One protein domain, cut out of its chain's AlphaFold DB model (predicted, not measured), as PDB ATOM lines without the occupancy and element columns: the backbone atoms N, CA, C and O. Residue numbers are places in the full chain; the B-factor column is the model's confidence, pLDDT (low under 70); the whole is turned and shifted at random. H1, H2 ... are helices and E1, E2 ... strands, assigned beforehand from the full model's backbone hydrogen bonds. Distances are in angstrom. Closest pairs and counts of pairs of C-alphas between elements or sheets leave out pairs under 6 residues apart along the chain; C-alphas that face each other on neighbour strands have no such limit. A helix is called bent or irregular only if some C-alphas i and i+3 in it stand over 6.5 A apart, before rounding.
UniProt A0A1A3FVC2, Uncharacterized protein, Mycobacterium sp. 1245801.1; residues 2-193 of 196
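Overview. This is residues 2 to 193 of the 196 residues of an uncharacterized protein of Mycobacterium sp. 1245801.1 (UniProt A0A1A3FVC2). What shape do these atoms make? A small two-stranded hairpin, E1 and E2, sits between two helical parts: the helical hairpin H2 and H3, with H1 beyond it, and a bundle of H5, H6, H7, H8 and H9, with H4 crossing H9. H5, H6 and H9 lie side by side as the bundle's core, and the hairpin H7 and H8 is at its far end. What is it made of? The 192 printed residues include, in order, H1 H2 H3 E1 E2 H4 H5 H6 H7 H8 H9; the class is mostly helix, and the two-stranded sheet, E1 - E2, is antiparallel. The whole is compact, with a radius of gyration of the C-alphas of 18.1 A and spans of 59 by 42 by 26 A.

Along the chain. Where are the strands? E1 is residues 47 to 50, from C-alpha 47 at (-3.669, 29.919, -7.210), and E2 is residues 53 to 56. Where are the helices? H1 is residues 2 to 8, H2 11 to 24, 21.1 A, H3 26 to 42, 24.0 A, H4 60 to 71 and H5 77 to 90, 20.0 A. H6 is residues 97 to 116, 28.6 A, H7 123 to 133, H8 140 to 154, 21.2 A, and H9 172 to 192, 30.1 A, ending at C-alpha 192 at (-34.558, 34.171, -3.691). H3 is irregular, C-alphas 27 and 30 being 8.3 A apart, with a kink of 36 degrees near residue 33.

Arrangement. What surrounds the sheet? In the hairpin E1 and E2, N 48 and O 55 are within hydrogen-bond range at 2.9 A. The closest C-alphas of E2 and H2 are Glu 53 and Glu 19, 5.5 A; of E2 and H5, Val 55 and Ala 90, 5.3 A. How do the helices stand? H5 and H6 form a helical hairpin at a shallow tilt of 16 degrees, closest at C-alphas 78 and 107, 4.0 A. H9 touches H6 the same way at 10 degrees, a shallow tilt, closest at C-alphas 186 and 108, 5.4 A. H4 touches H9 at a steep tilt of 59 degrees, closest at C-alphas 66 and 183, 5.1 A. Where do the others meet? H7 and H8 touch, closest at C-alphas 124 and 147, 6.0 A, as do H2 and H3, at 22 and 29, 6.3 A, while H1 and H2 touch only at the corner. Every O i to N i+4 pair is within hydrogen-bond range in H1, H4, H5, H6, H7 and H9; in H2 it is 9 of 10, in H3 11 of 13, in H8 9 of 11.

Size, cuts and confidence. How far does it reach? The two C-alphas farthest apart, of Gln 4 and Lys 132, are 60.2 A apart. Is anything missing or uncertain? The printed part has no cut; the link from H8 to H9, 17 residues, is long. Mean pLDDT of the printed part is 83.2, and 22 residues are under 70, among them 153 to 167.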
ATOM      1  N   VAL A   2      12.400  40.375   1.230       73.81
ATOM      2  CA  VAL A   2      11.391  40.269   0.140       73.81
ATOM      3  C   VAL A   2      11.972  39.891  -1.233       73.81
ATOM      4  O   VAL A   2      11.516  38.941  -1.852       73.81
ATOM      5  N   LYS A   3      13.016  40.588  -1.706       78.12
ATOM      6  CA  LYS A   3      13.657  40.257  -2.997       78.12
ATOM      7  C   LYS A   3      14.250  38.850  -3.041       78.12
ATOM      8  O   LYS A   3      14.260  38.263  -4.109       78.12
ATOM      9  N   GLN A   4      14.744  38.362  -1.907       80.56
ATOM     10  CA  GLN A   4      15.372  37.052  -1.799       80.56
ATOM     11  C   GLN A   4      14.313  35.948  -1.810       80.56
ATOM     12  O   GLN A   4      14.430  35.021  -2.594       80.56
ATOM     13  N   THR A   5      13.227  36.109  -1.046       79.00
ATOM     14  CA  THR A   5      12.045  35.231  -1.096       79.00
ATOM     15  C   THR A   5      11.487  35.112  -2.516       79.00
ATOM     16  O   THR A   5      11.196  34.020  -2.981       79.00
ATOM     17  N   LEU A   6      11.415  36.221  -3.262       81.19
ATOM     18  CA  LEU A   6      10.922  36.208  -4.645       81.19
ATOM     19  C   LEU A   6      11.857  35.514  -5.652       81.19
ATOM     20  O   LEU A   6      11.387  35.104  -6.711       81.19
ATOM     21  N   SER A   7      13.164  35.447  -5.386       79.19
ATOM     22  CA  SER A   7      14.156  34.922  -6.340       79.19
ATOM     23  C   SER A   7      14.679  33.532  -5.997       79.19
ATOM     24  O   SER A   7      15.079  32.797  -6.895       79.19
ATOM     25  N   GLU A   8      14.735  33.208  -4.709       86.31
ATOM     26  CA  GLU A   8      15.412  32.030  -4.154       86.31
ATOM     27  C   GLU A   8      14.523  31.245  -3.180       86.31
ATOM     28  O   GLU A   8      14.901  30.144  -2.790       86.31
ATOM     29  N   GLY A   9      13.382  31.809  -2.767       82.94
ATOM     30  CA  GLY A   9      12.447  31.159  -1.854       82.94
ATOM     31  C   GLY A   9      11.696  30.011  -2.517       82.94
ATOM     32  O   GLY A   9      11.608  29.915  -3.747       82.94
ATOM     33  N   GLU A  10      11.129  29.141  -1.688       87.94
ATOM     34  CA  GLU A  10      10.224  28.113  -2.183       87.94
ATOM     35  C   GLU A  10       9.012  28.760  -2.861       87.94
ATOM     36  O   GLU A  10       8.543  29.834  -2.478       87.94
ATOM     37  N   TRP A  11       8.472  28.096  -3.881       82.06
ATOM     38  CA  TRP A  11       7.416  28.676  -4.715       82.06
ATOM     39  C   TRP A  11       6.182  29.116  -3.909       82.06
ATOM     40  O   TRP A  11       5.480  30.039  -4.325       82.06
ATOM     41  N   TYR A  12       5.907  28.460  -2.774       81.75
ATOM     42  CA  TYR A  12       4.782  28.775  -1.898       81.75
ATOM     43  C   TYR A  12       4.993  30.053  -1.083       81.75
ATOM     44  O   TYR A  12       4.026  30.776  -0.877       81.75
ATOM     45  N   GLU A  13       6.235  30.418  -0.754       86.81
ATOM     46  CA  GLU A  13       6.540  31.629   0.021       86.81
ATOM     47  C   GLU A  13       6.124  32.910  -0.717       86.81
ATOM     48  O   GLU A  13       5.805  33.935  -0.111       86.81
ATOM     49  N   VAL A  14       6.104  32.866  -2.055       87.12
ATOM     50  CA  VAL A  14       5.578  33.961  -2.879       87.12
ATOM     51  C   VAL A  14       4.083  34.145  -2.630       87.12
ATOM     52  O   VAL A  14       3.616  35.278  -2.556       87.12
ATOM     53  N   TYR A  15       3.337  33.052  -2.488       87.38
ATOM     54  CA  TYR A  15       1.909  33.094  -2.201       87.38
ATOM     55  C   TYR A  15       1.637  33.524  -0.758       87.38
ATOM     56  O   TYR A  15       0.790  34.389  -0.563       87.38
ATOM     57  N   ASP A  16       2.417  33.048   0.212       86.75
ATOM     58  CA  ASP A  16       2.304  33.472   1.616       86.75
ATOM     59  C   ASP A  16       2.556  34.982   1.762       86.75
ATOM     60  O   ASP A  16       1.864  35.692   2.492       86.75
ATOM     61  N   LEU A  17       3.511  35.524   0.995       88.50
ATOM     62  CA  LEU A  17       3.743  36.965   0.929       88.50
ATOM     63  C   LEU A  17       2.541  37.718   0.336       88.50
ATOM     64  O   LEU A  17       2.206  38.805   0.809       88.50
ATOM     65  N   LEU A  18       1.906  37.177  -0.709       87.75
ATOM     66  CA  LEU A  18       0.713  37.781  -1.307       87.75
ATOM     67  C   LEU A  18      -0.480  37.764  -0.345       87.75
ATOM     68  O   LEU A  18      -1.219  38.747  -0.288       87.75
ATOM     69  N   GLU A  19      -0.638  36.680   0.409       85.88
ATOM     70  CA  GLU A  19      -1.640  36.519   1.463       85.88
ATOM     71  C   GLU A  19      -1.424  37.533   2.594       85.88
ATOM     72  O   GLU A  19      -2.327  38.304   2.915       85.88
ATOM     73  N   PHE A  20      -0.192  37.639   3.108       87.50
ATOM     74  CA  PHE A  20       0.190  38.641   4.109       87.50
ATOM     75  C   PHE A  20      -0.087  40.075   3.638       87.50
ATOM     76  O   PHE A  20      -0.636  40.896   4.367       87.50
ATOM     77  N   ILE A  21       0.273  40.400   2.393       87.31
ATOM     78  CA  ILE A  21       0.001  41.727   1.833       87.31
ATOM     79  C   ILE A  21      -1.511  41.979   1.774       87.31
ATOM     80  O   ILE A  21      -1.960  43.073   2.123       87.31
ATOM     81  N   ALA A  22      -2.294  40.989   1.342       83.75
ATOM     82  CA  ALA A  22      -3.742  41.104   1.225       83.75
ATOM     83  C   ALA A  22      -4.448  41.272   2.581       83.75
ATOM     84  O   ALA A  22      -5.421  42.028   2.654       83.75
ATOM     85  N   SER A  23      -3.965  40.615   3.638       80.25
ATOM     86  CA  SER A  23      -4.533  40.709   4.988       80.25
ATOM     87  C   SER A  23      -4.191  42.031   5.689       80.25
ATOM     88  O   SER A  23      -5.062  42.637   6.314       80.25
ATOM     89  N   GLU A  24      -2.968  42.541   5.513       84.06
ATOM     90  CA  GLU A  24      -2.479  43.762   6.174       84.06
ATOM     91  C   GLU A  24      -2.870  45.072   5.465       84.06
ATOM     92  O   GLU A  24      -2.633  46.163   5.988       84.06
ATOM     93  N   THR A  25      -3.517  45.013   4.293       81.19
ATOM     94  CA  THR A  25      -4.029  46.214   3.597       81.19
ATOM     95  C   THR A  25      -5.546  46.205   3.347       81.19
ATOM     96  O   THR A  25      -5.995  46.308   2.198       81.19
ATOM     97  N   PRO A  26      -6.391  46.190   4.405       69.56
ATOM     98  CA  PRO A  26      -7.851  46.145   4.262       69.56
ATOM     99  C   PRO A  26      -8.423  47.328   3.474       69.56
ATOM    100  O   PRO A  26      -9.369  47.169   2.702       69.56
ATOM    101  N   GLU A  27      -7.820  48.508   3.639       63.00
ATOM    102  CA  GLU A  27      -8.275  49.781   3.067       63.00
ATOM    103  C   GLU A  27      -8.152  49.824   1.529       63.00
ATOM    104  O   GLU A  27      -8.923  50.511   0.862       63.00
ATOM    105  N   TYR A  28      -7.247  49.019   0.955       59.38
ATOM    106  CA  TYR A  28      -7.020  48.886  -0.494       59.38
ATOM    107  C   TYR A  28      -7.417  47.512  -1.050       59.38
ATOM    108  O   TYR A  28      -7.183  47.234  -2.235       59.38
ATOM    109  N   SER A  29      -8.009  46.663  -0.205       72.19
ATOM    110  CA  SER A  29      -8.162  45.225  -0.435       72.19
ATOM    111  C   SER A  29      -8.800  44.901  -1.782       72.19
ATOM    112  O   SER A  29      -8.247  44.113  -2.535       72.19
ATOM    113  N   GLU A  30      -9.896  45.549  -2.178       76.38
ATOM    114  CA  GLU A  30     -10.559  45.205  -3.442       76.38
ATOM    115  C   GLU A  30      -9.713  45.490  -4.693       76.38
ATOM    116  O   GLU A  30      -9.585  44.625  -5.564       76.38
ATOM    117  N   SER A  31      -9.140  46.692  -4.813       84.50
ATOM    118  CA  SER A  31      -8.320  47.061  -5.974       84.50
ATOM    119  C   SER A  31      -7.010  46.281  -6.018       84.50
ATOM    120  O   SER A  31      -6.571  45.867  -7.090       84.50
ATOM    121  N   LEU A  32      -6.413  46.049  -4.846       86.56
ATOM    122  CA  LEU A  32      -5.187  45.281  -4.703       86.56
ATOM    123  C   LEU A  32      -5.421  43.813  -5.062       86.56
ATOM    124  O   LEU A  32      -4.719  43.281  -5.918       86.56
ATOM    125  N   LEU A  33      -6.454  43.183  -4.494       85.38
ATOM    126  CA  LEU A  33      -6.830  41.803  -4.801       85.38
ATOM    127  C   LEU A  33      -7.142  41.633  -6.289       85.38
ATOM    128  O   LEU A  33      -6.714  40.645  -6.882       85.38
ATOM    129  N   LYS A  34      -7.840  42.586  -6.920       85.56
ATOM    130  CA  LYS A  34      -8.070  42.565  -8.375       85.56
ATOM    131  C   LYS A  34      -6.753  42.593  -9.155       85.56
ATOM    132  O   LYS A  34      -6.571  41.782 -10.059       85.56
ATOM    133  N   GLY A  35      -5.820  43.472  -8.784       89.62
ATOM    134  CA  GLY A  35      -4.506  43.568  -9.427       89.62
ATOM    135  C   GLY A  35      -3.658  42.303  -9.265       89.62
ATOM    136  O   GLY A  35      -3.115  41.794 -10.245       89.62
ATOM    137  N   LEU A  36      -3.583  41.762  -8.047       88.75
ATOM    138  CA  LEU A  36      -2.835  40.538  -7.754       88.75
ATOM    139  C   LEU A  36      -3.418  39.334  -8.501       88.75
ATOM    140  O   LEU A  36      -2.675  38.607  -9.158       88.75
ATOM    141  N   ASN A  37      -4.742  39.163  -8.490       86.06
ATOM    142  CA  ASN A  37      -5.387  38.067  -9.215       86.06
ATOM    143  C   ASN A  37      -5.208  38.175 -10.733       86.06
ATOM    144  O   ASN A  37      -4.921  37.163 -11.362       86.06
ATOM    145  N   ALA A  38      -5.264  39.380 -11.311       83.69
ATOM    146  CA  ALA A  38      -4.990  39.576 -12.737       83.69
ATOM    147  C   ALA A  38      -3.551  39.175 -13.117       83.69
ATOM    148  O   ALA A  38      -3.308  38.635 -14.198       83.69
ATOM    149  N   ILE A  39      -2.578  39.413 -12.229       86.88
ATOM    150  CA  ILE A  39      -1.193  38.968 -12.430       86.88
ATOM    151  C   ILE A  39      -1.108  37.442 -12.348       86.88
ATOM    152  O   ILE A  39      -0.493  36.831 -13.221       86.88
ATOM    153  N   LEU A  40      -1.720  36.819 -11.338       85.44
ATOM    154  CA  LEU A  40      -1.731  35.361 -11.181       85.44
ATOM    155  C   LEU A  40      -2.384  34.668 -12.388       85.44
ATOM    156  O   LEU A  40      -1.823  33.719 -12.934       85.44
ATOM    157  N   GLU A  41      -3.503  35.203 -12.875       77.31
ATOM    158  CA  GLU A  41      -4.208  34.711 -14.058       77.31
ATOM    159  C   GLU A  41      -3.373  34.848 -15.334       77.31
ATOM    160  O   GLU A  41      -3.176  33.866 -16.054       77.31
ATOM    161  N   ARG A  42      -2.793  36.032 -15.586       72.75
ATOM    162  CA  ARG A  42      -1.924  36.270 -16.751       72.75
ATOM    163  C   ARG A  42      -0.754  35.288 -16.806       72.75
ATOM    164  O   ARG A  42      -0.319  34.911 -17.893       72.75
ATOM    165  N   ASN A  43      -0.244  34.885 -15.645       73.19
ATOM    166  CA  ASN A  43       0.863  33.941 -15.523       73.19
ATOM    167  C   ASN A  43       0.410  32.477 -15.376       73.19
ATOM    168  O   ASN A  43       1.255  31.612 -15.168       73.19
ATOM    169  N   ARG A  44      -0.893  32.185 -15.515       64.75
ATOM    170  CA  ARG A  44      -1.482  30.837 -15.391       64.75
ATOM    171  C   ARG A  44      -1.141  30.141 -14.070       64.75
ATOM    172  O   ARG A  44      -0.987  28.923 -14.032       64.75
ATOM    173  N   ALA A  45      -1.018  30.910 -12.993       77.44
ATOM    174  CA  ALA A  45      -0.841  30.353 -11.664       77.44
ATOM    175  C   ALA A  45      -2.071  29.516 -11.278       77.44
ATOM    176  O   ALA A  45      -3.205  29.936 -11.523       77.44
ATOM    177  N   GLY A  46      -1.838  28.371 -10.631       76.19
ATOM    178  CA  GLY A  46      -2.886  27.503 -10.076       76.19
ATOM    179  C   GLY A  46      -3.648  28.103  -8.891       76.19
ATOM    180  O   GLY A  46      -4.581  27.495  -8.388       76.19
ATOM    181  N   TYR A  47      -3.253  29.302  -8.459       82.12
ATOM    182  CA  TYR A  47      -3.669  29.919  -7.210       82.12
ATOM    183  C   TYR A  47      -4.281  31.298  -7.431       82.12
ATOM    184  O   TYR A  47      -3.930  32.015  -8.379       82.12
ATOM    185  N   ARG A  48      -5.182  31.688  -6.532       84.75
ATOM    186  CA  ARG A  48      -5.868  32.984  -6.518       84.75
ATOM    187  C   ARG A  48      -6.106  33.442  -5.095       84.75
ATOM    188  O   ARG A  48      -6.223  32.627  -4.199       84.75
ATOM    189  N   ILE A  49      -6.234  34.748  -4.903       84.81
ATOM    190  CA  ILE A  49      -6.468  35.345  -3.587       84.81
ATOM    191  C   ILE A  49      -7.954  35.666  -3.434       84.81
ATOM    192  O   ILE A  49      -8.463  36.537  -4.152       84.81
ATOM    193  N   VAL A  50      -8.654  35.002  -2.518       77.44
ATOM    194  CA  VAL A  50     -10.087  35.159  -2.227       77.44
ATOM    195  C   VAL A  50     -10.270  35.446  -0.741       77.44
ATOM    196  O   VAL A  50      -9.750  34.732   0.097       77.44
ATOM    197  N   ALA A  51     -11.022  36.500  -0.406       73.38
ATOM    198  CA  ALA A  51     -11.233  36.931   0.983       73.38
ATOM    199  C   ALA A  51      -9.940  37.187   1.790       73.38
ATOM    200  O   ALA A  51      -9.981  37.170   3.012       73.38
ATOM    201  N   GLY A  52      -8.827  37.471   1.107       79.06
ATOM    202  CA  GLY A  52      -7.514  37.658   1.729       79.06
ATOM    203  C   GLY A  52      -6.641  36.404   1.736       79.06
ATOM    204  O   GLY A  52      -5.449  36.559   1.920       79.06
ATOM    205  N   GLU A  53      -7.201  35.229   1.441       80.12
ATOM    206  CA  GLU A  53      -6.531  33.921   1.506       80.12
ATOM    207  C   GLU A  53      -6.144  33.418   0.104       80.12
ATOM    208  O   GLU A  53      -6.880  33.646  -0.864       80.12
ATOM    209  N   VAL A  54      -5.031  32.699  -0.029       83.00
ATOM    210  CA  VAL A  54      -4.610  32.046  -1.272       83.00
ATOM    211  C   VAL A  54      -5.257  30.665  -1.396       83.00
ATOM    212  O   VAL A  54      -5.035  29.771  -0.590       83.00
ATOM    213  N   VAL A  55      -6.018  30.456  -2.470       74.25
ATOM    214  CA  VAL A  55      -6.715  29.200  -2.778       74.25
ATOM    215  C   VAL A  55      -6.272  28.623  -4.118       74.25
ATOM    216  O   VAL A  55      -6.083  29.359  -5.090       74.25
ATOM    217  N   GLU A  56      -6.131  27.299  -4.182       73.50
ATOM    218  CA  GLU A  56      -5.871  26.559  -5.422       73.50
ATOM    219  C   GLU A  56      -7.165  26.398  -6.222       73.50
ATOM    220  O   GLU A  56      -7.940  25.472  -5.996       73.50
ATOM    221  N   ILE A  57      -7.448  27.346  -7.116       67.50
ATOM    222  CA  ILE A  57      -8.621  27.305  -7.994       67.50
ATOM    223  C   ILE A  57      -8.213  27.913  -9.337       67.50
ATOM    224  O   ILE A  57      -7.835  29.084  -9.418       67.50
ATOM    225  N   THR A  58      -8.255  27.107 -10.398       65.06
ATOM    226  CA  THR A  58      -7.841  27.517 -11.753       65.06
ATOM    227  C   THR A  58      -8.992  28.037 -12.613       65.06
ATOM    228  O   THR A  58      -8.731  28.664 -13.641       65.06
ATOM    229  N   ASP A  59     -10.243  27.813 -12.199       75.38
ATOM    230  CA  ASP A  59     -11.445  28.196 -12.941       75.38
ATOM    231  C   ASP A  59     -12.044  29.515 -12.418       75.38
ATOM    232  O   ASP A  59     -12.424  29.650 -11.251       75.38
ATOM    233  N   GLU A  60     -12.141  30.511 -13.301       75.38
ATOM    234  CA  GLU A  60     -12.608  31.856 -12.954       75.38
ATOM    235  C   GLU A  60     -14.099  31.896 -12.574       75.38
ATOM    236  O   GLU A  60     -14.506  32.728 -11.761       75.38
ATOM    237  N   ALA A  61     -14.929  30.983 -13.090       81.50
ATOM    238  CA  ALA A  61     -16.335  30.894 -12.704       81.50
ATOM    239  C   ALA A  61     -16.492  30.341 -11.279       81.50
ATOM    240  O   ALA A  61     -17.317  30.849 -10.511       81.50
ATOM    241  N   GLU A  62     -15.674  29.355 -10.900       86.56
ATOM    242  CA  GLU A  62     -15.626  28.832  -9.528       86.56
ATOM    243  C   GLU A  62     -15.227  29.931  -8.537       86.56
ATOM    244  O   GLU A  62     -15.923  30.183  -7.547       86.56
ATOM    245  N   LEU A  63     -14.155  30.657  -8.854       83.12
ATOM    246  CA  LEU A  63     -13.672  31.778  -8.050       83.12
ATOM    247  C   LEU A  63     -14.702  32.880  -7.918       83.12
ATOM    248  O   LEU A  63     -14.934  33.380  -6.817       83.12
ATOM    249  N   GLN A  64     -15.325  33.270  -9.027       87.25
ATOM    250  CA  GLN A  64     -16.328  34.321  -9.015       87.25
ATOM    251  C   GLN A  64     -17.539  33.922  -8.167       87.25
ATOM    252  O   GLN A  64     -18.086  34.765  -7.449       87.25
ATOM    253  N   SER A  65     -17.933  32.645  -8.185       91.94
ATOM    254  CA  SER A  65     -18.996  32.130  -7.323       91.94
ATOM    255  C   SER A  65     -18.633  32.261  -5.840       91.94
ATOM    256  O   SER A  65     -19.422  32.809  -5.062       91.94
ATOM    257  N   ILE A  66     -17.419  31.859  -5.452       93.19
ATOM    258  CA  ILE A  66     -16.945  31.970  -4.065       93.19
ATOM    259  C   ILE A  66     -16.842  33.437  -3.644       93.19
ATOM    260  O   ILE A  66     -17.386  33.809  -2.605       93.19
ATOM    261  N   ARG A  67     -16.214  34.293  -4.466       89.12
ATOM    262  CA  ARG A  67     -16.094  35.742  -4.219       89.12
ATOM    263  C   ARG A  67     -17.448  36.393  -3.986       89.12
ATOM    264  O   ARG A  67     -17.593  37.195  -3.068       89.12
ATOM    265  N   THR A  68     -18.430  36.038  -4.807       92.00
ATOM    266  CA  THR A  68     -19.789  36.556  -4.661       92.00
ATOM    267  C   THR A  68     -20.372  36.116  -3.319       92.00
ATOM    268  O   THR A  68     -20.811  36.968  -2.551       92.00
ATOM    269  N   ALA A  69     -20.253  34.840  -2.948       93.69
ATOM    270  CA  ALA A  69     -20.819  34.327  -1.699       93.69
ATOM    271  C   ALA A  69     -20.163  34.923  -0.433       93.69
ATOM    272  O   ALA A  69     -20.833  35.110   0.582       93.69
ATOM    273  N   VAL A  70     -18.870  35.272  -0.481       92.62
ATOM    274  CA  VAL A  70     -18.151  35.900   0.650       92.62
ATOM    275  C   VAL A  70     -18.309  37.424   0.724       92.62
ATOM    276  O   VAL A  70     -17.914  38.022   1.732       92.62
ATOM    277  N   ALA A  71     -18.853  38.074  -0.311       86.56
ATOM    278  CA  ALA A  71     -18.925  39.538  -0.412       86.56
ATOM    279  C   ALA A  71     -20.338  40.104  -0.639       86.56
ATOM    280  O   ALA A  71     -20.550  41.294  -0.406       86.56
ATOM    281  N   GLN A  72     -21.303  39.297  -1.082       77.88
ATOM    282  CA  GLN A  72     -22.635  39.770  -1.453       77.88
ATOM    283  C   GLN A  72     -23.465  40.187  -0.230       77.88
ATOM    284  O   GLN A  72     -23.661  39.416   0.706       77.88
ATOM    285  N   GLY A  73     -24.032  41.394  -0.297       72.12
ATOM    286  CA  GLY A  73     -24.998  41.900   0.682       72.12
ATOM    287  C   GLY A  73     -24.398  42.288   2.045       72.12
ATOM    288  O   GLY A  73     -23.177  42.362   2.212       72.12
ATOM    289  N   PRO A  74     -25.259  42.595   3.034       82.19
ATOM    290  CA  PRO A  74     -24.838  42.835   4.412       82.19
ATOM    291  C   PRO A  74     -24.120  41.620   5.012       82.19
ATOM    292  O   PRO A  74     -24.273  40.494   4.543       82.19
ATOM    293  N   VAL A  75     -23.351  41.837   6.082       84.94
ATOM    294  CA  VAL A  75     -22.789  40.726   6.867       84.94
ATOM    295  C   VAL A  75     -23.931  39.830   7.350       84.94
ATOM    296  O   VAL A  75     -24.873  40.308   7.981       84.94
ATOM    297  N   SER A  76     -23.843  38.542   7.029       90.31
ATOM    298  CA  SER A  76     -24.840  37.524   7.350       90.31
ATOM    299  C   SER A  76     -24.150  36.259   7.866       90.31
ATOM    300  O   SER A  76     -22.970  36.045   7.568       90.31
ATOM    301  N   PRO A  77     -24.860  35.380   8.595       94.06
ATOM    302  CA  PRO A  77     -24.289  34.107   9.024       94.06
ATOM    303  C   PRO A  77     -23.783  33.261   7.845       94.06
ATOM    304  O   PRO A  77     -22.725  32.650   7.943       94.06
ATOM    305  N   ALA A  78     -24.482  33.283   6.702       94.94
ATOM    306  CA  ALA A  78     -24.050  32.576   5.496       94.94
ATOM    307  C   ALA A  78     -22.687  33.074   4.992       94.94
ATOM    308  O   ALA A  78     -21.812  32.272   4.671       94.94
ATOM    309  N   ARG A  79     -22.485  34.396   4.976       94.19
ATOM    310  CA  ARG A  79     -21.225  35.019   4.562       94.19
ATOM    311  C   ARG A  79     -20.066  34.632   5.480       94.19
ATOM    312  O   ARG A  79     -18.977  34.339   4.993       94.19
ATOM    313  N   GLU A  80     -20.287  34.639   6.792       95.75
ATOM    314  CA  GLU A  80     -19.251  34.284   7.768       95.75
ATOM    315  C   GLU A  80     -18.867  32.801   7.675       95.75
ATOM    316  O   GLU A  80     -17.678  32.486   7.629       95.75
ATOM    317  N   HIS A  81     -19.845  31.905   7.511       96.38
ATOM    318  CA  HIS A  81     -19.581  30.491   7.229       96.38
ATOM    319  C   HIS A  81     -18.810  30.294   5.914       96.38
ATOM    320  O   HIS A  81     -17.854  29.523   5.878       96.38
ATOM    321  N   MET A  82     -19.137  31.034   4.845       96.56
ATOM    322  CA  MET A  82     -18.377  30.957   3.589       96.56
ATOM    323  C   MET A  82     -16.928  31.421   3.751       96.56
ATOM    324  O   MET A  82     -16.021  30.760   3.250       96.56
ATOM    325  N   LYS A  83     -16.681  32.528   4.461       94.81
ATOM    326  CA  LYS A  83     -15.308  32.973   4.753       94.81
ATOM    327  C   LYS A  83     -14.554  31.917   5.550       94.81
ATOM    328  O   LYS A  83     -13.418  31.595   5.214       94.81
ATOM    329  N   LYS A  84     -15.194  31.344   6.573       95.50
ATOM    330  CA  LYS A  84     -14.567  30.313   7.398       95.50
ATOM    331  C   LYS A  84     -14.262  29.049   6.593       95.50
ATOM    332  O   LYS A  84     -13.191  28.474   6.763       95.50
ATOM    333  N   ALA A  85     -15.154  28.653   5.687       94.38
ATOM    334  CA  ALA A  85     -14.937  27.535   4.776       94.38
ATOM    335  C   ALA A  85     -13.722  27.753   3.859       94.38
ATOM    336  O   ALA A  85     -12.935  26.823   3.686       94.38
ATOM    337  N   VAL A  86     -13.552  28.971   3.324       92.25
ATOM    338  CA  VAL A  86     -12.378  29.364   2.523       92.25
ATOM    339  C   VAL A  86     -11.104  29.276   3.361       92.25
ATOM    340  O   VAL A  86     -10.166  28.618   2.937       92.25
ATOM    341  N   GLN A  87     -11.091  29.843   4.570       91.44
ATOM    342  CA  GLN A  87      -9.928  29.787   5.470       91.44
ATOM    343  C   GLN A  87      -9.504  28.349   5.789       91.44
ATOM    344  O   GLN A  87      -8.333  28.005   5.720       91.44
ATOM    345  N   LEU A  88     -10.468  27.482   6.115       92.31
ATOM    346  CA  LEU A  88     -10.201  26.073   6.436       92.31
ATOM    347  C   LEU A  88      -9.715  25.260   5.228       92.31
ATOM    348  O   LEU A  88      -9.083  24.221   5.417       92.31
ATOM    349  N   PHE A  89     -10.067  25.689   4.014       88.12
ATOM    350  CA  PHE A  89      -9.599  25.090   2.766       88.12
ATOM    351  C   PHE A  89      -8.202  25.588   2.382       88.12
ATOM    352  O   PHE A  89      -7.402  24.810   1.877       88.12
ATOM    353  N   ALA A  90      -7.936  26.877   2.612       82.44
ATOM    354  CA  ALA A  90      -6.698  27.550   2.245       82.44
ATOM    355  C   ALA A  90      -5.520  27.213   3.170       82.44
ATOM    356  O   ALA A  90      -4.388  27.327   2.726       82.44
ATOM    357  N   ASP A  91      -5.764  26.782   4.417       81.94
ATOM    358  CA  ASP A  91      -4.714  26.407   5.378       81.94
ATOM    359  C   ASP A  91      -3.838  25.261   4.835       81.94
ATOM    360  O   ASP A  91      -4.211  24.088   4.870       81.94
ATOM    361  N   ARG A  92      -2.669  25.612   4.291       70.81
ATOM    362  CA  ARG A  92      -1.756  24.675   3.617       70.81
ATOM    363  C   ARG A  92      -0.946  23.840   4.600       70.81
ATOM    364  O   ARG A  92      -0.577  22.712   4.274       70.81
ATOM    365  N   ASP A  93      -0.678  24.397   5.779       71.38
ATOM    366  CA  ASP A  93       0.120  23.764   6.829       71.38
ATOM    367  C   ASP A  93      -0.701  22.721   7.592       71.38
ATOM    368  O   ASP A  93      -0.178  21.692   8.026       71.38
ATOM    369  N   ASN A  94      -2.004  22.970   7.742       78.06
ATOM    370  CA  ASN A  94      -2.933  22.078   8.414       78.06
ATOM    371  C   ASN A  94      -4.320  22.106   7.742       78.06
ATOM    372  O   ASN A  94      -5.281  22.625   8.318       78.06
ATOM    373  N   PRO A  95      -4.466  21.518   6.540       75.81
ATOM    374  CA  PRO A  95      -5.713  21.590   5.796       75.81
ATOM    375  C   PRO A  95      -6.851  20.888   6.530       75.81
ATOM    376  O   PRO A  95      -6.820  19.686   6.803       75.81
ATOM    377  N   GLN A  96      -7.918  21.639   6.802       86.69
ATOM    378  CA  GLN A  96      -9.090  21.148   7.523       86.69
ATOM    379  C   GLN A  96     -10.263  20.914   6.571       86.69
ATOM    380  O   GLN A  96     -11.368  21.416   6.787       86.69
ATOM    381  N   TYR A  97     -10.049  20.106   5.529       87.31
ATOM    382  CA  TYR A  97     -11.031  19.830   4.472       87.31
ATOM    383  C   TYR A  97     -12.399  19.390   5.001       87.31
ATOM    384  O   TYR A  97     -13.428  19.915   4.578       87.31
ATOM    385  N   ALA A  98     -12.439  18.497   5.995       87.81
ATOM    386  CA  ALA A  98     -13.701  18.072   6.604       87.81
ATOM    387  C   ALA A  98     -14.458  19.243   7.251       87.81
ATOM    388  O   ALA A  98     -15.684  19.317   7.167       87.81
ATOM    389  N   ASN A  99     -13.740  20.173   7.883       90.69
ATOM    390  CA  ASN A  99     -14.343  21.351   8.495       90.69
ATOM    391  C   ASN A  99     -14.714  22.400   7.439       90.69
ATOM    392  O   ASN A  99     -15.777  22.997   7.559       90.69
ATOM    393  N   SER A 100     -13.923  22.561   6.373       92.25
ATOM    394  CA  SER A 100     -14.286  23.407   5.229       92.25
ATOM    395  C   SER A 100     -15.621  22.975   4.611       92.25
ATOM    396  O   SER A 100     -16.495  23.805   4.355       92.25
ATOM    397  N   ILE A 101     -15.842  21.666   4.466       91.50
ATOM    398  CA  ILE A 101     -17.105  21.132   3.947       91.50
ATOM    399  C   ILE A 101     -18.259  21.389   4.923       91.50
ATOM    400  O   ILE A 101     -19.329  21.828   4.502       91.50
ATOM    401  N   LYS A 102     -18.048  21.174   6.231       90.62
ATOM    402  CA  LYS A 102     -19.060  21.477   7.260       90.62
ATOM    403  C   LYS A 102     -19.479  22.948   7.212       90.62
ATOM    404  O   LYS A 102     -20.675  23.223   7.182       90.62
ATOM    405  N   GLU A 103     -18.519  23.865   7.146       93.94
ATOM    406  CA  GLU A 103     -18.777  25.307   7.067       93.94
ATOM    407  C   GLU A 103     -19.456  25.703   5.749       93.94
ATOM    408  O   GLU A 103     -20.417  26.472   5.762       93.94
ATOM    409  N   SER A 104     -19.053  25.111   4.620       94.69
ATOM    410  CA  SER A 104     -19.705  25.326   3.317       94.69
ATOM    411  C   SER A 104     -21.196  24.973   3.367       94.69
ATOM    412  O   SER A 104     -22.049  25.710   2.874       94.69
ATOM    413  N   ILE A 105     -21.537  23.867   4.030       92.69
ATOM    414  CA  ILE A 105     -22.927  23.433   4.193       92.69
ATOM    415  C   ILE A 105     -23.665  24.331   5.181       92.69
ATOM    416  O   ILE A 105     -24.794  24.733   4.902       92.69
ATOM    417  N   SER A 106     -23.040  24.699   6.300       92.81
ATOM    418  CA  SER A 106     -23.624  25.644   7.256       92.81
ATOM    419  C   SER A 106     -23.933  27.002   6.620       92.81
ATOM    420  O   SER A 106     -24.956  27.607   6.948       92.81
ATOM    421  N   ALA A 107     -23.144  27.446   5.637       94.75
ATOM    422  CA  ALA A 107     -23.469  28.630   4.849       94.75
ATOM    423  C   ALA A 107     -24.771  28.471   4.047       94.75
ATOM    424  O   ALA A 107     -25.610  29.376   4.039       94.75
ATOM    425  N   VAL A 108     -24.980  27.312   3.414       94.44
ATOM    426  CA  VAL A 108     -26.225  26.988   2.695       94.44
ATOM    427  C   VAL A 108     -27.413  26.918   3.655       94.44
ATOM    428  O   VAL A 108     -28.482  27.442   3.340       94.44
ATOM    429  N   GLU A 109     -27.241  26.318   4.837       92.81
ATOM    430  CA  GLU A 109     -28.279  26.276   5.874       92.81
ATOM    431  C   GLU A 109     -28.702  27.681   6.308       92.81
ATOM    432  O   GLU A 109     -29.899  27.972   6.377       92.81
ATOM    433  N   ALA A 110     -27.733  28.562   6.562       93.88
ATOM    434  CA  ALA A 110     -27.988  29.954   6.905       93.88
ATOM    435  C   ALA A 110     -28.722  30.693   5.777       93.88
ATOM    436  O   ALA A 110     -29.780  31.277   6.011       93.88
ATOM    437  N   ALA A 111     -28.234  30.592   4.536       93.88
ATOM    438  CA  ALA A 111     -28.859  31.248   3.389       93.88
ATOM    439  C   ALA A 111     -30.294  30.748   3.137       93.88
ATOM    440  O   ALA A 111     -31.177  31.532   2.786       93.88
ATOM    441  N   ALA A 112     -30.556  29.453   3.348       92.94
ATOM    442  CA  ALA A 112     -31.887  28.870   3.201       92.94
ATOM    443  C   ALA A 112     -32.854  29.336   4.303       92.94
ATOM    444  O   ALA A 112     -34.031  29.583   4.028       92.94
ATOM    445  N   ARG A 113     -32.385  29.483   5.549       93.69
ATOM    446  CA  ARG A 113     -33.186  30.050   6.650       93.69
ATOM    447  C   ARG A 113     -33.592  31.489   6.353       93.69
ATOM    448  O   ARG A 113     -34.769  31.817   6.502       93.69
ATOM    449  N   ASP A 114     -32.655  32.291   5.856       91.94
ATOM    450  CA  ASP A 114     -32.917  33.674   5.458       91.94
ATOM    451  C   ASP A 114     -33.915  33.731   4.290       91.94
ATOM    452  O   ASP A 114     -34.927  34.426   4.366       91.94
ATOM    453  N   ALA A 115     -33.697  32.935   3.237       90.88
ATOM    454  CA  ALA A 115     -34.567  32.910   2.058       90.88
ATOM    455  C   ALA A 115     -35.982  32.375   2.341       90.88
ATOM    456  O   ALA A 115     -36.937  32.807   1.699       90.88
ATOM    457  N   SER A 116     -36.132  31.458   3.300       91.88
ATOM    458  CA  SER A 116     -37.435  30.920   3.721       91.88
ATOM    459  C   SER A 116     -38.171  31.796   4.741       91.88
ATOM    460  O   SER A 116     -39.369  31.596   4.964       91.88
ATOM    461  N   GLY A 117     -37.474  32.726   5.406       91.25
ATOM    462  CA  GLY A 117     -37.996  33.448   6.569       91.25
ATOM    463  C   GLY A 117     -38.215  32.549   7.795       91.25
ATOM    464  O   GLY A 117     -39.057  32.850   8.645       91.25
ATOM    465  N   LYS A 118     -37.509  31.412   7.885       92.06
ATOM    466  CA  LYS A 118     -37.626  30.430   8.978       92.06
ATOM    467  C   LYS A 118     -36.284  30.291   9.713       92.06
ATOM    468  O   LYS A 118     -35.524  29.370   9.416       92.06
ATOM    469  N   PRO A 119     -35.995  31.134  10.722       88.44
ATOM    470  CA  PRO A 119     -34.664  31.224  11.339       88.44
ATOM    471  C   PRO A 119     -34.199  29.942  12.051       88.44
ATOM    472  O   PRO A 119     -33.002  29.727  12.205       88.44
ATOM    473  N   SER A 120     -35.123  29.069  12.465       88.75
ATOM    474  CA  SER A 120     -34.811  27.809  13.164       88.75
ATOM    475  C   SER A 120     -35.013  26.557  12.306       88.75
ATOM    476  O   SER A 120     -34.934  25.445  12.824       88.75
ATOM    477  N   ALA A 121     -35.325  26.697  11.013       88.94
ATOM    478  CA  ALA A 121     -35.574  25.536  10.167       88.94
ATOM    479  C   ALA A 121     -34.283  24.747   9.899       88.94
ATOM    480  O   ALA A 121     -33.213  25.316   9.658       88.94
ATOM    481  N   ILE A 122     -34.398  23.420   9.896       88.94
ATOM    482  CA  ILE A 122     -33.399  22.558   9.258       88.94
ATOM    483  C   ILE A 122     -33.445  22.770   7.741       88.94
ATOM    484  O   ILE A 122     -34.493  23.141   7.202       88.94
ATOM    485  N   LEU A 123     -32.339  22.500   7.045       88.38
ATOM    486  CA  LEU A 123     -32.211  22.781   5.611       88.38
ATOM    487  C   LEU A 123     -33.364  22.213   4.780       88.38
ATOM    488  O   LEU A 123     -33.947  22.918   3.964       88.38
ATOM    489  N   THR A 124     -33.737  20.956   5.016       89.12
ATOM    490  CA  THR A 124     -34.812  20.288   4.269       89.12
ATOM    491  C   THR A 124     -36.147  21.024   4.395       89.12
ATOM    492  O   THR A 124     -36.821  21.222   3.385       89.12
ATOM    493  N   ALA A 125     -36.489  21.484   5.602       90.88
ATOM    494  CA  ALA A 125     -37.705  22.242   5.880       90.88
ATOM    495  C   ALA A 125     -37.647  23.668   5.306       90.88
ATOM    496  O   ALA A 125     -38.644  24.153   4.774       90.88
ATOM    497  N   ALA A 126     -36.485  24.325   5.369       92.19
ATOM    498  CA  ALA A 126     -36.283  25.642   4.767       92.19
ATOM    499  C   ALA A 126     -36.452  25.593   3.239       92.19
ATOM    500  O   ALA A 126     -37.139  26.429   2.658       92.19
ATOM    501  N   LEU A 127     -35.892  24.569   2.588       91.06
ATOM    502  CA  LEU A 127     -36.026  24.381   1.146       91.06
ATOM    503  C   LEU A 127     -37.471  24.054   0.724       91.06
ATOM    504  O   LEU A 127     -37.919  24.538  -0.316       91.06
ATOM    505  N   ASP A 128     -38.219  23.286   1.525       91.06
ATOM    506  CA  ASP A 128     -39.652  23.053   1.282       91.06
ATOM    507  C   ASP A 128     -40.468  24.344   1.368       91.06
ATOM    508  O   ASP A 128     -41.385  24.559   0.575       91.06
ATOM    509  N   GLU A 129     -40.136  25.216   2.318       92.00
ATOM    510  CA  GLU A 129     -40.786  26.515   2.458       92.00
ATOM    511  C   GLU A 129     -40.475  27.434   1.266       92.00
ATOM    512  O   GLU A 129     -41.394  28.021   0.691       92.00
ATOM    513  N   ILE A 130     -39.216  27.487   0.817       89.56
ATOM    514  CA  ILE A 130     -38.819  28.232  -0.391       89.56
ATOM    515  C   ILE A 130     -39.584  27.718  -1.612       89.56
ATOM    516  O   ILE A 130     -40.117  28.516  -2.381       89.56
ATOM    517  N   ALA A 131     -39.698  26.397  -1.780       88.12
ATOM    518  CA  ALA A 131     -40.433  25.807  -2.895       88.12
ATOM    519  C   ALA A 131     -41.931  26.157  -2.871       88.12
ATOM    520  O   ALA A 131     -42.529  26.335  -3.927       88.12
ATOM    521  N   LYS A 132     -42.545  26.315  -1.690       88.06
ATOM    522  CA  LYS A 132     -43.936  26.791  -1.572       88.06
ATOM    523  C   LYS A 132     -44.071  28.266  -1.940       88.06
ATOM    524  O   LYS A 132     -44.975  28.627  -2.687       88.06
ATOM    525  N   GLN A 133     -43.178  29.113  -1.429       86.38
ATOM    526  CA  GLN A 133     -43.216  30.563  -1.651       86.38
ATOM    527  C   GLN A 133     -42.812  30.954  -3.083       86.38
ATOM    528  O   GLN A 133     -43.264  31.972  -3.606       86.38
ATOM    529  N   LYS A 134     -41.950  30.153  -3.718       79.88
ATOM    530  CA  LYS A 134     -41.326  30.407  -5.025       79.88
ATOM    531  C   LYS A 134     -41.518  29.214  -5.968       79.88
ATOM    532  O   LYS A 134     -40.580  28.783  -6.635       79.88
ATOM    533  N   ALA A 135     -42.738  28.678  -6.040       69.06
ATOM    534  CA  ALA A 135     -43.050  27.443  -6.775       69.06
ATOM    535  C   ALA A 135     -42.646  27.452  -8.264       69.06
ATOM    536  O   ALA A 135     -42.357  26.398  -8.825       69.06
ATOM    537  N   ALA A 136     -42.576  28.625  -8.902       73.56
ATOM    538  CA  ALA A 136     -42.113  28.770 -10.286       73.56
ATOM    539  C   ALA A 136     -40.577  28.817 -10.435       73.56
ATOM    540  O   ALA A 136     -40.071  28.712 -11.549       73.56
ATOM    541  N   SER A 137     -39.832  28.990  -9.340       76.19
ATOM    542  CA  SER A 137     -38.380  29.226  -9.351       76.19
ATOM    543  C   SER A 137     -37.551  27.985  -9.018       76.19
ATOM    544  O   SER A 137     -36.375  27.942  -9.367       76.19
ATOM    545  N   VAL A 138     -38.129  26.976  -8.352       80.00
ATOM    546  CA  VAL A 138     -37.405  25.759  -7.948       80.00
ATOM    547  C   VAL A 138     -38.200  24.513  -8.333       80.00
ATOM    548  O   VAL A 138     -39.239  24.211  -7.752       80.00
ATOM    549  N   HIS A 139     -37.691  23.757  -9.306       86.62
ATOM    550  CA  HIS A 139     -38.323  22.515  -9.750       86.62
ATOM    551  C   HIS A 139     -38.226  21.411  -8.667       86.62
ATOM    552  O   HIS A 139     -37.152  21.230  -8.085       86.62
ATOM    553  N   PRO A 140     -39.272  20.589  -8.431       85.69
ATOM    554  CA  PRO A 140     -39.257  19.551  -7.389       85.69
ATOM    555  C   PRO A 140     -38.107  18.537  -7.496       85.69
ATOM    556  O   PRO A 140     -37.593  18.060  -6.485       85.69
ATOM    557  N   ALA A 141     -37.670  18.210  -8.717       88.81
ATOM    558  CA  ALA A 141     -36.526  17.315  -8.923       88.81
ATOM    559  C   ALA A 141     -35.203  17.922  -8.421       88.81
ATOM    560  O   ALA A 141     -34.399  17.211  -7.822       88.81
ATOM    561  N   LEU A 142     -35.008  19.233  -8.609       86.75
ATOM    562  CA  LEU A 142     -33.835  19.947  -8.099       86.75
ATOM    563  C   LEU A 142     -33.839  19.954  -6.566       86.75
ATOM    564  O   LEU A 142     -32.837  19.611  -5.943       86.75
ATOM    565  N   LEU A 143     -34.999  20.242  -5.967       87.88
ATOM    566  CA  LEU A 143     -35.202  20.196  -4.519       87.88
ATOM    567  C   LEU A 143     -34.842  18.822  -3.932       87.88
ATOM    568  O   LEU A 143     -34.154  18.736  -2.915       87.88
ATOM    569  N   LYS A 144     -35.278  17.739  -4.588       89.69
ATOM    570  CA  LYS A 144     -34.927  16.367  -4.199       89.69
ATOM    571  C   LYS A 144     -33.413  16.130  -4.265       89.69
ATOM    572  O   LYS A 144     -32.868  15.520  -3.348       89.69
ATOM    573  N   GLY A 145     -32.750  16.627  -5.310       90.44
ATOM    574  CA  GLY A 145     -31.295  16.545  -5.471       90.44
ATOM    575  C   GLY A 145     -30.540  17.235  -4.337       90.44
ATOM    576  O   GLY A 145     -29.704  16.607  -3.694       90.44
ATOM    577  N   TRP A 146     -30.892  18.484  -4.017       90.50
ATOM    578  CA  TRP A 146     -30.286  19.203  -2.890       90.50
ATOM    579  C   TRP A 146     -30.453  18.449  -1.575       90.50
ATOM    580  O   TRP A 146     -29.476  18.227  -0.867       90.50
ATOM    581  N   LYS A 147     -31.666  17.981  -1.265       88.88
ATOM    582  CA  LYS A 147     -31.909  17.216  -0.034       88.88
ATOM    583  C   LYS A 147     -31.034  15.962   0.065       88.88
ATOM    584  O   LYS A 147     -30.573  15.651   1.157       88.88
ATOM    585  N   ALA A 148     -30.784  15.271  -1.047       87.75
ATOM    586  CA  ALA A 148     -29.898  14.109  -1.070       87.75
ATOM    587  C   ALA A 148     -28.423  14.494  -0.849       87.75
ATOM    588  O   ALA A 148     -27.759  13.891  -0.010       87.75
ATOM    589  N   ILE A 149     -27.934  15.530  -1.542       84.88
ATOM    590  CA  ILE A 149     -26.545  16.014  -1.427       84.88
ATOM    591  C   ILE A 149     -26.235  16.490  -0.003       84.88
ATOM    592  O   ILE A 149     -25.188  16.167   0.544       84.88
ATOM    593  N   TYR A 150     -27.141  17.231   0.633       80.00
ATOM    594  CA  TYR A 150     -26.901  17.715   1.995       80.00
ATOM    595  C   TYR A 150     -27.230  16.673   3.068       80.00
ATOM    596  O   TYR A 150     -26.666  16.724   4.159       80.00
ATOM    597  N   GLY A 151     -28.073  15.686   2.747       76.94
ATOM    598  CA  GLY A 151     -28.228  14.478   3.558       76.94
ATOM    599  C   GLY A 151     -26.913  13.705   3.681       76.94
ATOM    600  O   GLY A 151     -26.553  13.302   4.782       76.94
ATOM    601  N   PHE A 152     -26.140  13.606   2.591       70.50
ATOM    602  CA  PHE A 152     -24.827  12.948   2.577       70.50
ATOM    603  C   PHE A 152     -23.840  13.519   3.607       70.50
ATOM    604  O   PHE A 152     -23.029  12.778   4.150       70.50
ATOM    605  N   ALA A 153     -23.915  14.806   3.941       65.94
ATOM    606  CA  ALA A 153     -23.019  15.393   4.934       65.94
ATOM    607  C   ALA A 153     -23.472  15.213   6.392       65.94
ATOM    608  O   ALA A 153     -22.664  15.374   7.310       65.94
ATOM    609  N   GLY A 154     -24.759  14.924   6.608       59.81
ATOM    610  CA  GLY A 154     -25.367  14.755   7.929       59.81
ATOM    611  C   GLY A 154     -25.517  13.305   8.389       59.81
ATOM    612  O   GLY A 154     -25.768  13.096   9.572       59.81
ATOM    613  N   ASP A 155     -25.391  12.333   7.484       56.06
ATOM    614  CA  ASP A 155     -25.623  10.916   7.777       56.06
ATOM    615  C   ASP A 155     -24.403  10.228   8.415       56.06
ATOM    616  O   ASP A 155     -23.269  10.700   8.299       56.06
ATOM    617  N   SER A 156     -24.627   9.085   9.069       43.28
ATOM    618  CA  SER A 156     -23.628   8.330   9.852       43.28
ATOM    619  C   SER A 156     -22.419   7.807   9.054       43.28
ATOM    620  O   SER A 156     -21.427   7.409   9.659       43.28
ATOM    621  N   GLY A 157     -22.467   7.854   7.717       50.56
ATOM    622  CA  GLY A 157     -21.350   7.559   6.800       50.56
ATOM    623  C   GLY A 157     -20.788   8.779   6.050       50.56
ATOM    624  O   GLY A 157     -19.972   8.624   5.140       50.56
ATOM    625  N   GLY A 158     -21.254   9.982   6.393       57.09
ATOM    626  CA  GLY A 158     -20.860  11.247   5.784       57.09
ATOM    627  C   GLY A 158     -19.641  11.910   6.430       57.09
ATOM    628  O   GLY A 158     -19.011  11.395   7.350       57.09
ATOM    629  N   ILE A 159     -19.351  13.135   5.997       60.81
ATOM    630  CA  ILE A 159     -18.146  13.895   6.390       60.81
ATOM    631  C   ILE A 159     -18.139  14.303   7.875       60.81
ATOM    632  O   ILE A 159     -17.089  14.591   8.453       60.81
ATOM    633  N   ARG A 160     -19.299  14.293   8.547       51.81
ATOM    634  CA  ARG A 160     -19.395  14.540   9.995       51.81
ATOM    635  C   ARG A 160     -18.866  13.391  10.864       51.81
ATOM    636  O   ARG A 160     -18.586  13.644  12.032       51.81
ATOM    637  N   HIS A 161     -18.674  12.197  10.301       52.41
ATOM    638  CA  HIS A 161     -18.256  10.980  11.006       52.41
ATOM    639  C   HIS A 161     -17.020  10.321  10.363       52.41
ATOM    640  O   HIS A 161     -16.882   9.100  10.391       52.41
ATOM    641  N   ALA A 162     -16.117  11.129   9.793       51.75
ATOM    642  CA  ALA A 162     -14.927  10.701   9.040       51.75
ATOM    643  C   ALA A 162     -13.904   9.835   9.820       51.75
ATOM    644  O   ALA A 162     -12.911   9.400   9.246       51.75
ATOM    645  N   ASP A 163     -14.153   9.555  11.103       53.16
ATOM    646  CA  ASP A 163     -13.307   8.713  11.959       53.16
ATOM    647  C   ASP A 163     -13.736   7.228  11.973       53.16
ATOM    648  O   ASP A 163     -13.136   6.419  12.682       53.16
ATOM    649  N   TYR A 164     -14.767   6.842  11.206       59.09
ATOM    650  CA  TYR A 164     -15.229   5.451  11.100       59.09
ATOM    651  C   TYR A 164     -14.780   4.764   9.806       59.09
ATOM    652  O   TYR A 164     -14.755   5.352   8.721       59.09
ATOM    653  N   GLU A 165     -14.493   3.468   9.932       52.47
ATOM    654  CA  GLU A 165     -14.181   2.561   8.828       52.47
ATOM    655  C   GLU A 165     -15.371   2.501   7.843       52.47
ATOM    656  O   GLU A 165     -16.480   2.120   8.216       52.47
ATOM    657  N   GLY A 166     -15.156   2.933   6.593       60.19
ATOM    658  CA  GLY A 166     -16.190   3.008   5.547       60.19
ATOM    659  C   GLY A 166     -16.794   4.397   5.289       60.19
ATOM    660  O   GLY A 166     -17.664   4.518   4.426       60.19
ATOM    661  N   SER A 167     -16.346   5.442   5.993       66.69
ATOM    662  CA  SER A 167     -16.746   6.831   5.718       66.69
ATOM    663  C   SER A 167     -16.074   7.403   4.460       66.69
ATOM    664  O   SER A 167     -14.994   6.971   4.050       66.69
ATOM    665  N   VAL A 168     -16.716   8.392   3.822       74.12
ATOM    666  CA  VAL A 168     -16.089   9.124   2.710       74.12
ATOM    667  C   VAL A 168     -15.053  10.101   3.260       74.12
ATOM    668  O   VAL A 168     -15.385  11.023   4.007       74.12
ATOM    669  N   GLN A 169     -13.800   9.913   2.851       80.00
ATOM    670  CA  GLN A 169     -12.698  10.791   3.225       80.00
ATOM    671  C   GLN A 169     -12.889  12.195   2.633       80.00
ATOM    672  O   GLN A 169     -13.210  12.355   1.456       80.00
ATOM    673  N   ALA A 170     -12.647  13.224   3.446       85.38
ATOM    674  CA  ALA A 170     -12.647  14.613   2.998       85.38
ATOM    675  C   ALA A 170     -11.343  14.935   2.248       85.38
ATOM    676  O   ALA A 170     -10.392  15.448   2.836       85.38
ATOM    677  N   THR A 171     -11.287  14.587   0.963       83.69
ATOM    678  CA  THR A 171     -10.152  14.922   0.090       83.69
ATOM    679  C   THR A 171     -10.175  16.409  -0.303       83.69
ATOM    680  O   THR A 171     -11.236  17.042  -0.204       83.69
ATOM    681  N   PRO A 172      -9.047  16.980  -0.773       81.06
ATOM    682  CA  PRO A 172      -9.015  18.346  -1.297       81.06
ATOM    683  C   PRO A 172     -10.053  18.574  -2.403       81.06
ATOM    684  O   PRO A 172     -10.777  19.564  -2.382       81.06
ATOM    685  N   GLU A 173     -10.203  17.622  -3.327       82.69
ATOM    686  CA  GLU A 173     -11.124  17.722  -4.464       82.69
ATOM    687  C   GLU A 173     -12.582  17.719  -3.997       82.69
ATOM    688  O   GLU A 173     -13.413  18.472  -4.508       82.69
ATOM    689  N   LEU A 174     -12.902  16.900  -2.988       86.31
ATOM    690  CA  LEU A 174     -14.235  16.879  -2.398       86.31
ATOM    691  C   LEU A 174     -14.524  18.180  -1.641       86.31
ATOM    692  O   LEU A 174     -15.633  18.709  -1.727       86.31
ATOM    693  N   ALA A 175     -13.535  18.726  -0.931       89.00
ATOM    694  CA  ALA A 175     -13.676  20.010  -0.257       89.00
ATOM    695  C   ALA A 175     -13.854  21.169  -1.239       89.00
ATOM    696  O   ALA A 175     -14.760  21.978  -1.043       89.00
ATOM    697  N   GLN A 176     -13.089  21.195  -2.333       87.81
ATOM    698  CA  GLN A 176     -13.257  22.169  -3.410       87.81
ATOM    699  C   GLN A 176     -14.652  22.056  -4.031       87.81
ATOM    700  O   GLN A 176     -15.344  23.064  -4.173       87.81
ATOM    701  N   TYR A 177     -15.108  20.834  -4.331       90.62
ATOM    702  CA  TYR A 177     -16.451  20.593  -4.856       90.62
ATOM    703  C   TYR A 177     -17.528  21.208  -3.956       90.62
ATOM    704  O   TYR A 177     -18.395  21.941  -4.440       90.62
ATOM    705  N   PHE A 178     -17.481  20.948  -2.645       93.25
ATOM    706  CA  PHE A 178     -18.456  21.513  -1.711       93.25
ATOM    707  C   PHE A 178     -18.313  23.026  -1.574       93.25
ATOM    708  O   PHE A 178     -19.333  23.708  -1.585       93.25
ATOM    709  N   LEU A 179     -17.097  23.565  -1.510       92.56
ATOM    710  CA  LEU A 179     -16.867  25.007  -1.426       92.56
ATOM    711  C   LEU A 179     -17.487  25.741  -2.628       92.56
ATOM    712  O   LEU A 179     -18.249  26.698  -2.464       92.56
ATOM    713  N   VAL A 180     -17.227  25.246  -3.840       93.06
ATOM    714  CA  VAL A 180     -17.741  25.818  -5.090       93.06
ATOM    715  C   VAL A 180     -19.256  25.652  -5.184       93.06
ATOM    716  O   VAL A 180     -19.974  26.639  -5.357       93.06
ATOM    717  N   THR A 181     -19.780  24.437  -5.031       94.12
ATOM    718  CA  THR A 181     -21.222  24.184  -5.197       94.12
ATOM    719  C   THR A 181     -22.068  24.853  -4.112       94.12
ATOM    720  O   THR A 181     -23.134  25.395  -4.421       94.12
ATOM    721  N   CYS A 182     -21.584  24.904  -2.868       95.44
ATOM    722  CA  CYS A 182     -22.250  25.635  -1.792       95.44
ATOM    723  C   CYS A 182     -22.214  27.140  -2.044       95.44
ATOM    724  O   CYS A 182     -23.241  27.788  -1.863       95.44
ATOM    725  N   SER A 183     -21.102  27.702  -2.541       95.56
ATOM    726  CA  SER A 183     -21.059  29.126  -2.902       95.56
ATOM    727  C   SER A 183     -22.107  29.477  -3.965       95.56
ATOM    728  O   SER A 183     -22.850  30.446  -3.808       95.56
ATOM    729  N   ALA A 184     -22.249  28.641  -4.997       94.31
ATOM    730  CA  ALA A 184     -23.237  28.842  -6.053       94.31
ATOM    731  C   ALA A 184     -24.669  28.771  -5.502       94.31
ATOM    732  O   ALA A 184     -25.527  29.581  -5.860       94.31
ATOM    733  N   MET A 185     -24.923  27.834  -4.585       93.94
ATOM    734  CA  MET A 185     -26.224  27.704  -3.939       93.94
ATOM    735  C   MET A 185     -26.526  28.862  -2.982       93.94
ATOM    736  O   MET A 185     -27.649  29.358  -2.990       93.94
ATOM    737  N   VAL A 186     -25.550  29.338  -2.205       95.12
ATOM    738  CA  VAL A 186     -25.684  30.532  -1.353       95.12
ATOM    739  C   VAL A 186     -26.038  31.751  -2.203       95.12
ATOM    740  O   VAL A 186     -26.990  32.464  -1.876       95.12
ATOM    741  N   ASN A 187     -25.345  31.951  -3.327       93.88
ATOM    742  CA  ASN A 187     -25.640  33.035  -4.264       93.88
ATOM    743  C   ASN A 187     -27.084  32.936  -4.776       93.88
ATOM    744  O   ASN A 187     -27.843  33.902  -4.682       93.88
ATOM    745  N   LEU A 188     -27.507  31.754  -5.242       92.06
ATOM    746  CA  LEU A 188     -28.878  31.517  -5.701       92.06
ATOM    747  C   LEU A 188     -29.908  31.802  -4.599       92.06
ATOM    748  O   LEU A 188     -30.848  32.562  -4.825       92.06
ATOM    749  N   LEU A 189     -29.737  31.233  -3.406       91.50
ATOM    750  CA  LEU A 189     -30.658  31.416  -2.280       91.50
ATOM    751  C   LEU A 189     -30.771  32.888  -1.878       91.50
ATOM    752  O   LEU A 189     -31.872  33.366  -1.615       91.50
ATOM    753  N   THR A 190     -29.664  33.628  -1.925       90.19
ATOM    754  CA  THR A 190     -29.649  35.071  -1.666       90.19
ATOM    755  C   THR A 190     -30.503  35.834  -2.683       90.19
ATOM    756  O   THR A 190     -31.225  36.753  -2.306       90.19
ATOM    757  N   THR A 191     -30.520  35.430  -3.961       87.69
ATOM    758  CA  THR A 191     -31.433  36.035  -4.957       87.69
ATOM    759  C   THR A 191     -32.910  35.702  -4.726       87.69
ATOM    760  O   THR A 191     -33.783  36.443  -5.180       87.69
ATOM    761  N   LEU A 192     -33.200  34.604  -4.021       85.81
ATOM    762  CA  LEU A 192     -34.558  34.171  -3.691       85.81
ATOM    763  C   LEU A 192     -35.101  34.816  -2.410       85.81
ATOM    764  O   LEU A 192     -36.311  34.736  -2.178       85.81
ATOM    765  N   GLN A 193     -34.249  35.475  -1.614       81.19
ATOM    766  CA  GLN A 193     -34.673  36.245  -0.449       81.19
ATOM    767  C   GLN A 193     -35.724  37.277  -0.866       81.19
ATOM    768  O   GLN A 193     -35.551  38.049  -1.814       81.19
TER     769      GLN A 193